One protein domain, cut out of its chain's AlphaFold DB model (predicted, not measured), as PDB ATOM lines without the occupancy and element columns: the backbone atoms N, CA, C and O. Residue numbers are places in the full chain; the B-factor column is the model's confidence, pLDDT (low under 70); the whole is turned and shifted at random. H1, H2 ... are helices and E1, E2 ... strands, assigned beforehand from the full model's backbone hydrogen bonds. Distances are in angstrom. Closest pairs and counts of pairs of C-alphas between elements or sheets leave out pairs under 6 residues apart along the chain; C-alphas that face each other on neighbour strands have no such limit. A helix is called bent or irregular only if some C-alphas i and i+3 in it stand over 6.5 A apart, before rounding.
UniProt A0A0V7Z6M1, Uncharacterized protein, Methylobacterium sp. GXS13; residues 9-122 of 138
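Overview. This is residues 9 to 122 of the 138 residues of an uncharacterized protein of Methylobacterium sp. GXS13 (UniProt A0A0V7Z6M1). A small, strongly twisted sheet of three strands is covered on one face by two helices, H1 and H4, with H1 over the edge strand E2 and the long H4 slanting over E1 and E3. H2 makes a corner with H1 and packs on H4, while the small helix H3 follows the sheet. The printed part has 114 residues, with four named helices and three named strands in the order E1 H1 H2 E2 E3 H3 H4. The sheet's order is E1 E3 E2, all antiparallel, and the class is mixed, helices and strands. The whole is compact, with a radius of gyration of the C-alphas of 14.2 A and spans of 42 by 31 by 19 A.

Along the chain. E1 is residues 9 to 14, from C-alpha 9 at (11.409, 40.958, 19.017), 14.9 A long. H1 is residues 21 to 37, 24.4 A. H2 is residues 39 to 49, 15.2 A. E2 is residues 62 to 66 and E3 residues 76 to 81, 15.4 A. H3 is residues 86 to 89. H4, residues 97 to 121, is 34.0 A long and ends at C-alpha 121, (23.417, 51.160, 35.822). It has a kink of 45 degrees near residue 115 and is irregular, but only just: C-alphas 113 and 116 are 6.8 A apart.

Arrangement. The sheet is strongly twisted, only just, with C-alphas up to 4.3 A off its best plane. E1 and E3 are antiparallel at 152 degrees, with N 14 and O 76 at 2.7 A. E2 and E3 form a hairpin at 141 degrees, with N 63 and O 79 at 2.7 A. E1, H1, H2 and E2 form a split strand-helix-strand unit, two strands running the same way with E3 between them; its crossover is right-handed. H1 and H4 are on the same face, two layers, helices on one face of a sheet. H1 has a height over the sheet of 8.2 A and runs along the strands, at 12 degrees to E2 on the local plane. H4, at a height of 8.4 A, runs slantwise to the strands, at 47 degrees to E3 on the local plane; 3 of its C-alphas fall on E1, only just over it. H4 touches H1 with residues 113 to 121 alone, about perpendicular at 80 degrees; the closest C-alphas, of Ala 27 and Ala 118, are 4.9 A apart. H4 touches H2 with residues 102 to 113 alone, at a steep tilt of 38 degrees, opposite ways; the closest C-alphas, of Leu 48 and Gly 105, are 4.7 A apart. H1 and H2 touch only at the corner, the C-alphas of Leu 36 and Arg 42 being 5.1 A apart. H3 touches no helix. In H1 and H2 every O i to N i+4 pair is within hydrogen-bond range, in H4 18 of 21; H3 is too short for such a pair.

Size, cuts and confidence. The C-alphas of Gly 17 and Asp 92, the two farthest apart, are 43.2 A apart. The printed part has no cut. The link from H2 to E2 is long, 12 residues. The mean pLDDT of the printed part is 71.4; it is under 70 at residues 9 to 10, 13 to 19, 67 to 78, 80 to 101 and 121.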
ATOM      1  N   THR A   9      10.706  40.273  20.094       63.97
ATOM      2  CA  THR A   9      11.409  40.958  19.017       63.97
ATOM      3  C   THR A   9      12.669  41.569  19.579       63.97
ATOM      4  O   THR A   9      12.584  42.386  20.493       63.97
ATOM      5  N   GLU A  10      13.810  41.179  19.021       68.81
ATOM      6  CA  GLU A  10      15.088  41.815  19.312       68.81
ATOM      7  C   GLU A  10      15.056  43.274  18.842       68.81
ATOM      8  O   GLU A  10      14.666  43.576  17.706       68.81
ATOM      9  N   ILE A  11      15.443  44.181  19.735       72.06
ATOM     10  CA  ILE A  11      15.489  45.623  19.466       72.06
ATOM     11  C   ILE A  11      16.871  46.241  19.718       72.06
ATOM     12  O   ILE A  11      17.129  47.334  19.214       72.06
ATOM     13  N   ALA A  12      17.747  45.557  20.462       70.00
ATOM     14  CA  ALA A  12      19.129  45.960  20.717       70.00
ATOM     15  C   ALA A  12      19.978  44.762  21.166       70.00
ATOM     16  O   ALA A  12      19.446  43.830  21.763       70.00
ATOM     17  N   GLY A  13      21.290  44.826  20.933       66.12
ATOM     18  CA  GLY A  13      22.269  43.852  21.418       66.12
ATOM     19  C   GLY A  13      23.377  44.515  22.238       66.12
ATOM     20  O   GLY A  13      23.735  45.667  21.988       66.12
ATOM     21  N   TYR A  14      23.915  43.772  23.199       64.56
ATOM     22  CA  TYR A  14      25.077  44.097  24.021       64.56
ATOM     23  C   TYR A  14      26.200  43.104  23.746       64.56
ATOM     24  O   TYR A  14      25.941  41.912  23.593       64.56
ATOM     25  N   ALA A  15      27.442  43.587  23.714       60.06
ATOM     26  CA  ALA A  15      28.615  42.732  23.575       60.06
ATOM     27  C   ALA A  15      28.849  41.896  24.846       60.06
ATOM     28  O   ALA A  15      28.680  42.395  25.963       60.06
ATOM     29  N   SER A  16      29.262  40.638  24.661       50.59
ATOM     30  CA  SER A  16      29.719  39.759  25.741       50.59
ATOM     31  C   SER A  16      30.817  40.431  26.566       50.59
ATOM     32  O   SER A  16      31.796  40.919  26.004       50.59
ATOM     33  N   GLY A  17      30.666  40.442  27.891       50.66
ATOM     34  CA  GLY A  17      31.662  40.967  28.835       50.66
ATOM     35  C   GLY A  17      31.216  42.183  29.651       50.66
ATOM     36  O   GLY A  17      31.927  42.568  30.572       50.66
ATOM     37  N   ALA A  18      30.051  42.770  29.348       53.47
ATOM     38  CA  ALA A  18      29.558  43.956  30.052       53.47
ATOM     39  C   ALA A  18      28.779  43.648  31.347       53.47
ATOM     40  O   ALA A  18      28.923  44.404  32.298       53.47
ATOM     41  N   ALA A  19      27.964  42.583  31.391       60.06
ATOM     42  CA  ALA A  19      27.171  42.163  32.558       60.06
ATOM     43  C   ALA A  19      26.391  40.865  32.265       60.06
ATOM     44  O   ALA A  19      26.143  40.553  31.095       60.06
ATOM     45  N   ASP A  20      25.946  40.140  33.294       74.06
ATOM     46  CA  ASP A  20      25.046  38.991  33.139       74.06
ATOM     47  C   ASP A  20      23.626  39.416  32.709       74.06
ATOM     48  O   ASP A  20      23.134  40.501  33.026       74.06
ATOM     49  N   VAL A  21      22.890  38.519  32.039       76.25
ATOM     50  CA  VAL A  21      21.495  38.754  31.596       76.25
ATOM     51  C   VAL A  21      20.591  39.206  32.752       76.25
ATOM     52  O   VAL A  21      19.681  40.015  32.558       76.25
ATOM     53  N   ALA A  22      20.830  38.695  33.962       79.12
ATOM     54  CA  ALA A  22      20.092  39.087  35.158       79.12
ATOM     55  C   ALA A  22      20.361  40.549  35.549       79.12
ATOM     56  O   ALA A  22      19.418  41.280  35.845       79.12
ATOM     57  N   GLU A  23      21.616  40.994  35.493       79.12
ATOM     58  CA  GLU A  23      22.007  42.374  35.794       79.12
ATOM     59  C   GLU A  23      21.421  43.349  34.772       79.12
ATOM     60  O   GLU A  23      20.870  44.382  35.152       79.12
ATOM     61  N   ILE A  24      21.424  42.983  33.486       79.44
ATOM     62  CA  ILE A  24      20.789  43.788  32.434       79.44
ATOM     63  C   ILE A  24      19.280  43.891  32.658       79.44
ATOM     64  O   ILE A  24      18.722  44.978  32.545       79.44
ATOM     65  N   ASN A  25      18.606  42.805  33.043       84.12
ATOM     66  CA  ASN A  25      17.183  42.870  33.384       84.12
ATOM     67  C   ASN A  25      16.905  43.773  34.601       84.12
ATOM     68  O   ASN A  25      15.930  44.525  34.588       84.12
ATOM     69  N   VAL A  26      17.766  43.759  35.623       85.50
ATOM     70  CA  VAL A  26      17.655  44.671  36.778       85.50
ATOM     71  C   VAL A  26      17.887  46.129  36.362       85.50
ATOM     72  O   VAL A  26      17.136  47.015  36.784       85.50
ATOM     73  N   ALA A  27      18.875  46.389  35.504       84.69
ATOM     74  CA  ALA A  27      19.156  47.719  34.965       84.69
ATOM     75  C   ALA A  27      17.989  48.244  34.112       84.69
ATOM     76  O   ALA A  27      17.593  49.401  34.251       84.69
ATOM     77  N   ILE A  28      17.383  47.386  33.288       86.38
ATOM     78  CA  ILE A  28      16.183  47.696  32.501       86.38
ATOM     79  C   ILE A  28      15.008  48.081  33.412       86.38
ATOM     80  O   ILE A  28      14.370  49.108  33.177       86.38
ATOM     81  N   GLU A  29      14.720  47.291  34.452       88.38
ATOM     82  CA  GLU A  29      13.627  47.583  35.394       88.38
ATOM     83  C   GLU A  29      13.871  48.903  36.144       88.38
ATOM     84  O   GLU A  29      12.957  49.715  36.303       88.38
ATOM     85  N   THR A  30      15.115  49.160  36.550       88.00
ATOM     86  CA  THR A  30      15.507  50.399  37.242       88.00
ATOM     87  C   THR A  30      15.387  51.621  36.326       88.00
ATOM     88  O   THR A  30      14.823  52.653  36.707       88.00
ATOM     89  N   ALA A  31      15.856  51.501  35.082       87.31
ATOM     90  CA  ALA A  31      15.708  52.529  34.056       87.31
ATOM     91  C   ALA A  31      14.227  52.828  33.779       87.31
ATOM     92  O   ALA A  31      13.834  53.998  33.746       87.31
ATOM     93  N   TRP A  32      13.395  51.788  33.654       89.69
ATOM     94  CA  TRP A  32      11.954  51.928  33.442       89.69
ATOM     95  C   TRP A  32      11.269  52.634  34.611       89.69
ATOM     96  O   TRP A  32      10.523  53.590  34.397       89.69
ATOM     97  N   ALA A  33      11.581  52.249  35.850       88.69
ATOM     98  CA  ALA A  33      11.064  52.918  37.041       88.69
ATOM     99  C   ALA A  33      11.426  54.413  37.063       88.69
ATOM    100  O   ALA A  33      10.592  55.251  37.410       88.69
ATOM    101  N   THR A  34      12.637  54.763  36.621       88.12
ATOM    102  CA  THR A  34      13.086  56.161  36.539       88.12
ATOM    103  C   THR A  34      12.338  56.939  35.450       88.12
ATOM    104  O   THR A  34      12.002  58.105  35.648       88.12
ATOM    105  N   VAL A  35      12.027  56.301  34.317       87.44
ATOM    106  CA  VAL A  35      11.175  56.887  33.266       87.44
ATOM    107  C   VAL A  35       9.746  57.104  33.764       87.44
ATOM    108  O   VAL A  35       9.153  58.137  33.470       87.44
ATOM    109  N   LEU A  36       9.191  56.172  34.546       88.06
ATOM    110  CA  LEU A  36       7.844  56.306  35.108       88.06
ATOM    111  C   LEU A  36       7.743  57.359  36.221       88.06
ATOM    112  O   LEU A  36       6.651  57.901  36.436       88.06
ATOM    113  N   ALA A  37       8.845  57.616  36.932       88.94
ATOM    114  CA  ALA A  37       8.929  58.602  38.006       88.94
ATOM    115  C   ALA A  37       8.954  60.049  37.485       88.94
ATOM    116  O   ALA A  37       8.438  60.943  38.156       88.94
ATOM    117  N   ASP A  38       9.514  60.280  36.293       88.44
ATOM    118  CA  ASP A  38       9.538  61.596  35.660       88.44
ATOM    119  C   ASP A  38       8.328  61.792  34.722       88.44
ATOM    120  O   ASP A  38       8.181  61.065  33.736       88.44
ATOM    121  N   PRO A  39       7.444  62.776  34.972       87.75
ATOM    122  CA  PRO A  39       6.220  62.946  34.191       87.75
ATOM    123  C   PRO A  39       6.474  63.296  32.717       87.75
ATOM    124  O   PRO A  39       5.672  62.908  31.865       87.75
ATOM    125  N   ALA A  40       7.573  63.989  32.394       87.81
ATOM    126  CA  ALA A  40       7.919  64.323  31.011       87.81
ATOM    127  C   ALA A  40       8.397  63.082  30.240       87.81
ATOM    128  O   ALA A  40       7.891  62.791  29.155       87.81
ATOM    129  N   SER A  41       9.297  62.300  30.840       86.75
ATOM    130  CA  SER A  41       9.800  61.033  30.297       86.75
ATOM    131  C   SER A  41       8.681  60.005  30.147       86.75
ATOM    132  O   SER A  41       8.616  59.297  29.142       86.75
ATOM    133  N   ARG A  42       7.747  59.960  31.102       86.81
ATOM    134  CA  ARG A  42       6.555  59.110  31.049       86.81
ATOM    135  C   ARG A  42       5.634  59.480  29.888       86.81
ATOM    136  O   ARG A  42       5.174  58.592  29.172       86.81
ATOM    137  N   ALA A  43       5.363  60.769  29.687       86.44
ATOM    138  CA  ALA A  43       4.556  61.237  28.561       86.44
ATOM    139  C   ALA A  43       5.235  60.935  27.216       86.44
ATOM    140  O   ALA A  43       4.569  60.525  26.267       86.44
ATOM    141  N   GLU A  44       6.559  61.078  27.148       87.00
ATOM    142  CA  GLU A  44       7.331  60.765  25.950       87.00
ATOM    143  C   GLU A  44       7.335  59.261  25.636       87.00
ATOM    144  O   GLU A  44       7.048  58.871  24.504       87.00
ATOM    145  N   ALA A  45       7.572  58.408  26.637       84.50
ATOM    146  CA  ALA A  45       7.494  56.956  26.484       84.50
ATOM    147  C   ALA A  45       6.094  56.504  26.044       84.50
ATOM    148  O   ALA A  45       5.967  55.638  25.179       84.50
ATOM    149  N   ALA A  46       5.042  57.119  26.590       82.81
ATOM    150  CA  ALA A  46       3.666  56.845  26.196       82.81
ATOM    151  C   ALA A  46       3.403  57.242  24.738       82.81
ATOM    152  O   ALA A  46       2.889  56.432  23.971       82.81
ATOM    153  N   GLY A  47       3.838  58.436  24.325       81.50
ATOM    154  CA  GLY A  47       3.702  58.901  22.944       81.50
ATOM    155  C   GLY A  47       4.438  58.009  21.942       81.50
ATOM    156  O   GLY A  47       3.882  57.671  20.898       81.50
ATOM    157  N   LEU A  48       5.652  57.568  22.278       81.94
ATOM    158  CA  LEU A  48       6.426  56.645  21.445       81.94
ATOM    159  C   LEU A  48       5.769  55.261  21.350       81.94
ATOM    160  O   LEU A  48       5.788  54.658  20.283       81.94
ATOM    161  N   LEU A  49       5.150  54.773  22.426       76.50
ATOM    162  CA  LEU A  49       4.430  53.494  22.443       76.50
ATOM    163  C   LEU A  49       3.001  53.582  21.885       76.50
ATOM    164  O   LEU A  49       2.336  52.553  21.767       76.50
ATOM    165  N   GLY A  50       2.524  54.782  21.541       74.44
ATOM    166  CA  GLY A  50       1.146  55.003  21.100       74.44
ATOM    167  C   GLY A  50       0.112  54.781  22.209       74.44
ATOM    168  O   GLY A  50      -1.006  54.357  21.926       74.44
ATOM    169  N   LEU A  51       0.484  55.038  23.464       74.50
ATOM    170  CA  LEU A  51      -0.359  54.882  24.647       74.50
ATOM    171  C   LEU A  51      -0.643  56.208  25.350       74.50
ATOM    172  O   LEU A  51       0.068  57.199  25.173       74.50
ATOM    173  N   ALA A  52      -1.622  56.193  26.256       78.81
ATOM    174  CA  ALA A  52      -1.710  57.211  27.290       78.81
ATOM    175  C   ALA A  52      -0.690  56.941  28.411       78.81
ATOM    176  O   ALA A  52      -0.392  55.799  28.759       78.81
ATOM    177  N   ALA A  53      -0.187  58.006  29.041       78.19
ATOM    178  CA  ALA A  53       0.788  57.912  30.136       78.19
ATOM    179  C   ALA A  53       0.284  57.120  31.363       78.19
ATOM    180  O   ALA A  53       1.091  56.603  32.142       78.19
ATOM    181  N   ALA A  54      -1.040  57.033  31.530       77.75
ATOM    182  CA  ALA A  54      -1.696  56.246  32.571       77.75
ATOM    183  C   ALA A  54      -1.719  54.738  32.262       77.75
ATOM    184  O   ALA A  54      -1.712  53.941  33.195       77.75
ATOM    185  N   ASP A  55      -1.689  54.360  30.981       78.44
ATOM    186  CA  ASP A  55      -1.742  52.967  30.515       78.44
ATOM    187  C   ASP A  55      -0.354  52.317  30.407       78.44
ATOM    188  O   ASP A  55      -0.229  51.150  30.034       78.44
ATOM    189  N   LEU A  56       0.712  53.057  30.735       79.25
ATOM    190  CA  LEU A  56       2.054  52.492  30.777       79.25
ATOM    191  C   LEU A  56       2.161  51.423  31.878       79.25
ATOM    192  O   LEU A  56       1.810  51.696  33.032       79.25
ATOM    193  N   PRO A  57       2.680  50.223  31.558       80.81
ATOM    194  CA  PRO A  57       2.799  49.145  32.526       80.81
ATOM    195  C   PRO A  57       3.789  49.509  33.635       80.81
ATOM    196  O   PRO A  57       4.824  50.128  33.395       80.81
ATOM    197  N   ALA A  58       3.493  49.069  34.861       82.31
ATOM    198  CA  ALA A  58       4.377  49.276  36.010       82.31
ATOM    199  C   ALA A  58       5.715  48.527  35.880       82.31
ATOM    200  O   ALA A  58       6.715  48.967  36.436       82.31
ATOM    201  N   ARG A  59       5.732  47.406  35.146       82.06
ATOM    202  CA  ARG A  59       6.950  46.665  34.794       82.06
ATOM    203  C   ARG A  59       7.395  46.986  33.379       82.06
ATOM    204  O   ARG A  59       6.555  47.283  32.525       82.06
ATOM    205  N   SER A  60       8.695  46.880  33.144       81.62
ATOM    206  CA  SER A  60       9.280  47.097  31.833       81.62
ATOM    207  C   SER A  60       8.747  46.065  30.836       81.62
ATOM    208  O   SER A  60       8.744  44.865  31.124       81.62
ATOM    209  N   PRO A  61       8.318  46.488  29.636       78.12
ATOM    210  CA  PRO A  61       8.039  45.555  28.551       78.12
ATOM    211  C   PRO A  61       9.330  45.007  27.914       78.12
ATOM    212  O   PRO A  61       9.250  44.154  27.033       78.12
ATOM    213  N   PHE A  62      10.507  45.485  28.325       82.75
ATOM    214  CA  PHE A  62      11.813  45.078  27.816       82.75
ATOM    215  C   PHE A  62      12.421  43.988  28.703       82.75
ATOM    216  O   PHE A  62      12.394  44.097  29.925       82.75
ATOM    217  N   VAL A  63      12.993  42.955  28.092       82.06
ATOM    218  CA  VAL A  63      13.654  41.841  28.773       82.06
ATOM    219  C   VAL A  63      14.943  41.493  28.039       82.06
ATOM    220  O   VAL A  63      14.958  41.360  26.818       82.06
ATOM    221  N   ALA A  64      16.042  41.345  28.760       79.00
ATOM    222  CA  ALA A  64      17.290  40.856  28.195       79.00
ATOM    223  C   ALA A  64      17.291  39.324  28.155       79.00
ATOM    224  O   ALA A  64      16.864  38.675  29.116       79.00
ATOM    225  N   LYS A  65      17.787  38.747  27.058       76.12
ATOM    226  CA  LYS A  65      18.008  37.306  26.873       76.12
ATOM    227  C   LYS A  65      19.307  37.065  26.096       76.12
ATOM    228  O   LYS A  65      19.697  37.911  25.291       76.12
ATOM    229  N   PRO A  66      19.986  35.927  26.307       70.38
ATOM    230  CA  PRO A  66      21.129  35.572  25.475       70.38
ATOM    231  C   PRO A  66      20.678  35.438  24.015       70.38
ATOM    232  O   PRO A  66      19.637  34.837  23.744       70.38
ATOM    233  N   SER A  67      21.429  36.023  23.079       65.25
ATOM    234  CA  SER A  67      21.135  35.867  21.656       65.25
ATOM    235  C   SER A  67      21.565  34.471  21.196       65.25
ATOM    236  O   SER A  67      22.728  34.099  21.329       65.25
ATOM    237  N   GLU A  68      20.630  33.678  20.663       54.94
ATOM    238  CA  GLU A  68      20.920  32.358  20.070       54.94
ATOM    239  C   GLU A  68      21.456  32.458  18.627       54.94
ATOM    240  O   GLU A  68      21.819  31.449  18.019       54.94
ATOM    241  N   ALA A  69      21.516  33.663  18.046       50.31
ATOM    242  CA  ALA A  69      22.022  33.858  16.695       50.31
ATOM    243  C   ALA A  69      23.549  33.680  16.686       50.31
ATOM    244  O   ALA A  69      24.274  34.515  17.214       50.31
ATOM    245  N   GLY A  70      24.027  32.585  16.085       41.31
ATOM    246  CA  GLY A  70      25.433  32.163  16.011       41.31
ATOM    247  C   GLY A  70      26.394  33.093  15.255       41.31
ATOM    248  O   GLY A  70      27.108  32.648  14.359       41.31
ATOM    249  N   LEU A  71      26.455  34.367  15.623       41.84
ATOM    250  CA  LEU A  71      27.431  35.344  15.165       41.84
ATOM    251  C   LEU A  71      28.167  35.885  16.394       41.84
ATOM    252  O   LEU A  71      27.579  36.608  17.181       41.84
ATOM    253  N   ALA A  72      29.433  35.476  16.515       42.22
ATOM    254  CA  ALA A  72      30.532  36.078  17.278       42.22
ATOM    255  C   ALA A  72      30.217  36.650  18.683       42.22
ATOM    256  O   ALA A  72      29.554  37.668  18.822       42.22
ATOM    257  N   ASP A  73      30.828  36.042  19.708       45.06
ATOM    258  CA  ASP A  73      30.957  36.590  21.068       45.06
ATOM    259  C   ASP A  73      29.639  36.906  21.798       45.06
ATOM    260  O   ASP A  73      29.212  38.051  21.876       45.06
ATOM    261  N   ALA A  74      29.025  35.860  22.376       50.81
ATOM    262  CA  ALA A  74      28.047  35.885  23.479       50.81
ATOM    263  C   ALA A  74      27.271  37.210  23.679       50.81
ATOM    264  O   ALA A  74      27.306  37.838  24.737       50.81
ATOM    265  N   ALA A  75      26.557  37.643  22.642       61.12
ATOM    266  CA  ALA A  75      25.807  38.885  22.686       61.12
ATOM    267  C   ALA A  75      24.526  38.706  23.513       61.12
ATOM    268  O   ALA A  75      23.772  37.745  23.322       61.12
ATOM    269  N   ILE A  76      24.247  39.642  24.420       64.25
ATOM    270  CA  ILE A  76      22.968  39.690  25.137       64.25
ATOM    271  C   ILE A  76      22.032  40.600  24.355       64.25
ATOM    272  O   ILE A  76      22.307  41.785  24.184       64.25
ATOM    273  N   ALA A  77      20.920  40.058  23.878       68.81
ATOM    274  CA  ALA A  77      19.914  40.810  23.152       68.81
ATOM    275  C   ALA A  77      18.792  41.262  24.094       68.81
ATOM    276  O   ALA A  77      18.353  40.525  24.976       68.81
ATOM    277  N   ILE A  78      18.304  42.484  23.905       69.81
ATOM    278  CA  ILE A  78      17.063  42.945  24.518       69.81
ATOM    279  C   ILE A  78      15.919  42.643  23.574       69.81
ATOM    280  O   ILE A  78      15.881  43.084  22.423       69.81
ATOM    281  N   PHE A  79      14.951  41.943  24.134       72.12
ATOM    282  CA  PHE A  79      13.683  41.609  23.541       72.12
ATOM    283  C   PHE A  79      12.582  42.433  24.191       72.12
ATOM    284  O   PHE A  79      12.614  42.718  25.384       72.12
ATOM    285  N   VAL A  80      11.561  42.786  23.423       69.44
ATOM    286  CA  VAL A  80      10.304  43.273  23.997       69.44
ATOM    287  C   VAL A  80       9.334  42.108  24.175       69.44
ATOM    288  O   VAL A  80       9.099  41.344  23.239       69.44
ATOM    289  N   THR A  81       8.745  41.981  25.364       65.94
ATOM    290  CA  THR A  81       7.672  41.023  25.654       65.94
ATOM    291  C   THR A  81       6.331  41.749  25.682       65.94
ATOM    292  O   THR A  81       5.900  42.299  26.691       65.94
ATOM    293  N   LEU A  82       5.621  41.700  24.555       57.59
ATOM    294  CA  LEU A  82       4.290  42.304  24.394       57.59
ATOM    295  C   LEU A  82       3.148  41.445  24.974       57.59
ATOM    296  O   LEU A  82       1.979  41.817  24.868       57.59
ATOM    297  N   GLY A  83       3.460  40.295  25.585       47.16
ATOM    298  CA  GLY A  83       2.482  39.285  26.012       47.16
ATOM    299  C   GLY A  83       1.460  39.755  27.056       47.16
ATOM    300  O   GLY A  83       0.340  39.256  27.060       47.16
ATOM    301  N   GLY A  84       1.800  40.745  27.891       46.31
ATOM    302  CA  GLY A  84       0.854  41.393  28.818       46.31
ATOM    303  C   GLY A  84       0.152  42.634  28.248       46.31
ATOM    304  O   GLY A  84      -0.801  43.129  28.835       46.31
ATOM    305  N   PHE A  85       0.618  43.130  27.100       49.97
ATOM    306  CA  PHE A  85       0.263  44.424  26.508       49.97
ATOM    307  C   PHE A  85      -0.755  44.283  25.366       49.97
ATOM    308  O   PHE A  85      -1.651  45.107  25.190       49.97
ATOM    309  N   ALA A  86      -0.668  43.174  24.628       42.47
ATOM    310  CA  ALA A  86      -1.579  42.842  23.538       42.47
ATOM    311  C   ALA A  86      -3.033  42.606  23.996       42.47
ATOM    312  O   ALA A  86      -3.927  42.608  23.163       42.47
ATOM    313  N   GLY A  87      -3.296  42.416  25.295       42.06
ATOM    314  CA  GLY A  87      -4.654  42.209  25.813       42.06
ATOM    315  C   GLY A  87      -5.518  43.476  25.872       42.06
ATOM    316  O   GLY A  87      -6.722  43.375  25.666       42.06
ATOM    317  N   SER A  88      -4.923  44.653  26.113       45.38
ATOM    318  CA  SER A  88      -5.678  45.908  26.314       45.38
ATOM    319  C   SER A  88      -5.738  46.810  25.079       45.38
ATOM    320  O   SER A  88      -6.689  47.567  24.928       45.38
ATOM    321  N   VAL A  89      -4.753  46.729  24.176       48.03
ATOM    322  CA  VAL A  89      -4.658  47.608  22.989       48.03
ATOM    323  C   VAL A  89      -5.234  46.946  21.726       48.03
ATOM    324  O   VAL A  89      -5.614  47.623  20.774       48.03
ATOM    325  N   ALA A  90      -5.338  45.612  21.703       44.31
ATOM    326  CA  ALA A  90      -5.708  44.864  20.499       44.31
ATOM    327  C   ALA A  90      -7.200  44.900  20.142       44.31
ATOM    328  O   ALA A  90      -7.577  44.337  19.113       44.31
ATOM    329  N   THR A  91      -8.054  45.530  20.949       45.91
ATOM    330  CA  THR A  91      -9.494  45.539  20.669       45.91
ATOM    331  C   THR A  91      -9.874  46.467  19.507       45.91
ATOM    332  O   THR A  91     -10.936  46.248  18.938       45.91
ATOM    333  N   ASP A  92      -9.025  47.422  19.089       45.09
ATOM    334  CA  ASP A  92      -9.477  48.466  18.143       45.09
ATOM    335  C   ASP A  92      -8.574  48.794  16.934       45.09
ATOM    336  O   ASP A  92      -9.043  49.433  15.996       45.09
ATOM    337  N   LEU A  93      -7.311  48.352  16.855       48.66
ATOM    338  CA  LEU A  93      -6.456  48.709  15.706       48.66
ATOM    339  C   LEU A  93      -5.684  47.526  15.102       48.66
ATOM    340  O   LEU A  93      -5.105  46.687  15.784       48.66
ATOM    341  N   ALA A  94      -5.699  47.489  13.769       52.03
ATOM    342  CA  ALA A  94      -5.232  46.434  12.874       52.03
ATOM    343  C   ALA A  94      -3.930  45.710  13.282       52.03
ATOM    344  O   ALA A  94      -2.866  46.306  13.448       52.03
ATOM    345  N   LYS A  95      -4.018  44.376  13.312       50.34
ATOM    346  CA  LYS A  95      -3.038  43.402  13.827       50.34
ATOM    347  C   LYS A  95      -1.617  43.465  13.227       50.34
ATOM    348  O   LYS A  95      -0.685  43.013  13.885       50.34
ATOM    349  N   ASP A  96      -1.443  44.027  12.028       54.59
ATOM    350  CA  ASP A  96      -0.142  44.107  11.336       54.59
ATOM    351  C   ASP A  96       0.480  45.514  11.366       54.59
ATOM    352  O   ASP A  96       1.652  45.659  11.701       54.59
ATOM    353  N   LEU A  97      -0.306  46.570  11.130       55.31
ATOM    354  CA  LEU A  97       0.167  47.964  11.198       55.31
ATOM    355  C   LEU A  97       0.589  48.367  12.616       55.31
ATOM    356  O   LEU A  97       1.571  49.082  12.807       55.31
ATOM    357  N   VAL A  98      -0.136  47.867  13.616       61.38
ATOM    358  CA  VAL A  98       0.162  48.128  15.024       61.38
ATOM    359  C   VAL A  98       1.434  47.410  15.460       61.38
ATOM    360  O   VAL A  98       2.177  47.938  16.276       61.38
ATOM    361  N   LYS A  99       1.748  46.241  14.898       61.22
ATOM    362  CA  LYS A  99       2.936  45.482  15.301       61.22
ATOM    363  C   LYS A  99       4.228  46.204  14.919       61.22
ATOM    364  O   LYS A  99       5.119  46.313  15.759       61.22
ATOM    365  N   ASP A 100       4.318  46.724  13.696       68.25
ATOM    366  CA  ASP A 100       5.480  47.505  13.256       68.25
ATOM    367  C   ASP A 100       5.564  48.860  13.961       68.25
ATOM    368  O   ASP A 100       6.646  49.254  14.396       68.25
ATOM    369  N   ALA A 101       4.429  49.539  14.163       67.12
ATOM    370  CA  ALA A 101       4.394  50.802  14.898       67.12
ATOM    371  C   ALA A 101       4.808  50.626  16.369       67.12
ATOM    372  O   ALA A 101       5.654  51.368  16.860       67.12
ATOM    373  N   ILE A 102       4.289  49.600  17.051       70.38
ATOM    374  CA  ILE A 102       4.678  49.263  18.425       70.38
ATOM    375  C   ILE A 102       6.147  48.863  18.472       70.38
ATOM    376  O   ILE A 102       6.852  49.303  19.373       70.38
ATOM    377  N   LYS A 103       6.639  48.059  17.524       72.75
ATOM    378  CA  LYS A 103       8.053  47.667  17.473       72.75
ATOM    379  C   LYS A 103       8.959  48.888  17.308       72.75
ATOM    380  O   LYS A 103       9.929  49.024  18.050       72.75
ATOM    381  N   ALA A 104       8.641  49.772  16.366       77.62
ATOM    382  CA  ALA A 104       9.396  50.997  16.122       77.62
ATOM    383  C   ALA A 104       9.344  51.942  17.331       77.62
ATOM    384  O   ALA A 104      10.377  52.453  17.754       77.62
ATOM    385  N   GLY A 105       8.165  52.107  17.930       79.19
ATOM    386  CA  GLY A 105       7.951  52.906  19.131       79.19
ATOM    387  C   GLY A 105       8.715  52.383  20.340       79.19
ATOM    388  O   GLY A 105       9.440  53.116  21.003       79.19
ATOM    389  N   THR A 106       8.635  51.076  20.569       79.62
ATOM    390  CA  THR A 106       9.367  50.349  21.612       79.62
ATOM    391  C   THR A 106      10.871  50.508  21.440       79.62
ATOM    392  O   THR A 106      11.572  50.844  22.394       79.62
ATOM    393  N   LYS A 107      11.376  50.309  20.217       82.38
ATOM    394  CA  LYS A 107      12.789  50.520  19.899       82.38
ATOM    395  C   LYS A 107      13.200  51.970  20.175       82.38
ATOM    396  O   LYS A 107      14.226  52.191  20.805       82.38
ATOM    397  N   ALA A 108      12.375  52.942  19.786       84.56
ATOM    398  CA  ALA A 108      12.641  54.351  20.045       84.56
ATOM    399  C   ALA A 108      12.658  54.679  21.547       84.56
ATOM    400  O   ALA A 108      13.551  55.394  21.988       84.56
ATOM    401  N   VAL A 109      11.735  54.133  22.348       86.25
ATOM    402  CA  VAL A 109      11.766  54.279  23.818       86.25
ATOM    403  C   VAL A 109      13.052  53.702  24.387       86.25
ATOM    404  O   VAL A 109      13.705  54.347  25.208       86.25
ATOM    405  N   TRP A 110      13.426  52.504  23.940       85.62
ATOM    406  CA  TRP A 110      14.661  51.873  24.367       85.62
ATOM    407  C   TRP A 110      15.871  52.754  24.050       85.62
ATOM    408  O   TRP A 110      16.574  53.168  24.965       85.62
ATOM    409  N   GLU A 111      16.081  53.106  22.782       86.00
ATOM    410  CA  GLU A 111      17.250  53.871  22.336       86.00
ATOM    411  C   GLU A 111      17.302  55.285  22.926       86.00
ATOM    412  O   GLU A 111      18.389  55.786  23.210       86.00
ATOM    413  N   LYS A 112      16.145  55.925  23.125       85.56
ATOM    414  CA  LYS A 112      16.065  57.326  23.552       85.56
ATOM    415  C   LYS A 112      16.074  57.505  25.067       85.56
ATOM    416  O   LYS A 112      16.713  58.431  25.558       85.56
ATOM    417  N   LEU A 113      15.338  56.671  25.800       85.38
ATOM    418  CA  LEU A 113      15.039  56.909  27.217       85.38
ATOM    419  C   LEU A 113      15.693  55.893  28.149       85.38
ATOM    420  O   LEU A 113      16.110  56.252  29.250       85.38
ATOM    421  N   LEU A 114      15.772  54.630  27.732       84.69
ATOM    422  CA  LEU A 114      16.183  53.549  28.628       84.69
ATOM    423  C   LEU A 114      17.636  53.146  28.457       84.69
ATOM    424  O   LEU A 114      18.287  52.866  29.457       84.69
ATOM    425  N   LYS A 115      18.161  53.157  27.230       83.62
ATOM    426  CA  LYS A 115      19.498  52.656  26.917       83.62
ATOM    427  C   LYS A 115      20.570  53.359  27.750       83.62
ATOM    428  O   LYS A 115      21.292  52.681  28.465       83.62
ATOM    429  N   ALA A 116      20.591  54.693  27.757       82.69
ATOM    430  CA  ALA A 116      21.571  55.462  28.529       82.69
ATOM    431  C   ALA A 116      21.494  55.180  30.043       82.69
ATOM    432  O   ALA A 116      22.513  55.081  30.713       82.69
ATOM    433  N   ARG A 117      20.280  55.011  30.584       80.75
ATOM    434  CA  ARG A 117      20.047  54.716  32.009       80.75
ATOM    435  C   ARG A 117      20.446  53.291  32.374       80.75
ATOM    436  O   ARG A 117      20.984  53.060  33.453       80.75
ATOM    437  N   ALA A 118      20.174  52.347  31.478       79.31
ATOM    438  CA  ALA A 118      20.608  50.972  31.624       79.31
ATOM    439  C   ALA A 118      22.138  50.897  31.553       79.31
ATOM    440  O   ALA A 118      22.735  50.317  32.442       79.31
ATOM    441  N   GLU A 119      22.773  51.552  30.578       77.31
ATOM    442  CA  GLU A 119      24.237  51.623  30.441       77.31
ATOM    443  C   GLU A 119      24.921  52.271  31.655       77.31
ATOM    444  O   GLU A 119      25.966  51.791  32.070       77.31
ATOM    445  N   GLU A 120      24.326  53.303  32.262       77.31
ATOM    446  CA  GLU A 120      24.827  53.908  33.511       77.31
ATOM    447  C   GLU A 120      24.703  52.966  34.723       77.31
ATOM    448  O   GLU A 120      25.509  53.027  35.648       77.31
ATOM    449  N   SER A 121      23.687  52.099  34.724       69.38
ATOM    450  CA  SER A 121      23.417  51.160  35.822       69.38
ATOM    451  C   SER A 121      24.186  49.846  35.692       69.38
ATOM    452  O   SER A 121      24.326  49.124  36.679       69.38
ATOM    453  N   LEU A 122      24.646  49.506  34.487       70.19
ATOM    454  CA  LEU A 122      25.498  48.348  34.280       70.19
ATOM    455  C   LEU A 122      26.881  48.671  34.838       70.19
ATOM    456  O   LEU A 122      27.457  49.694  34.462       70.19
TER     457      LEU A 122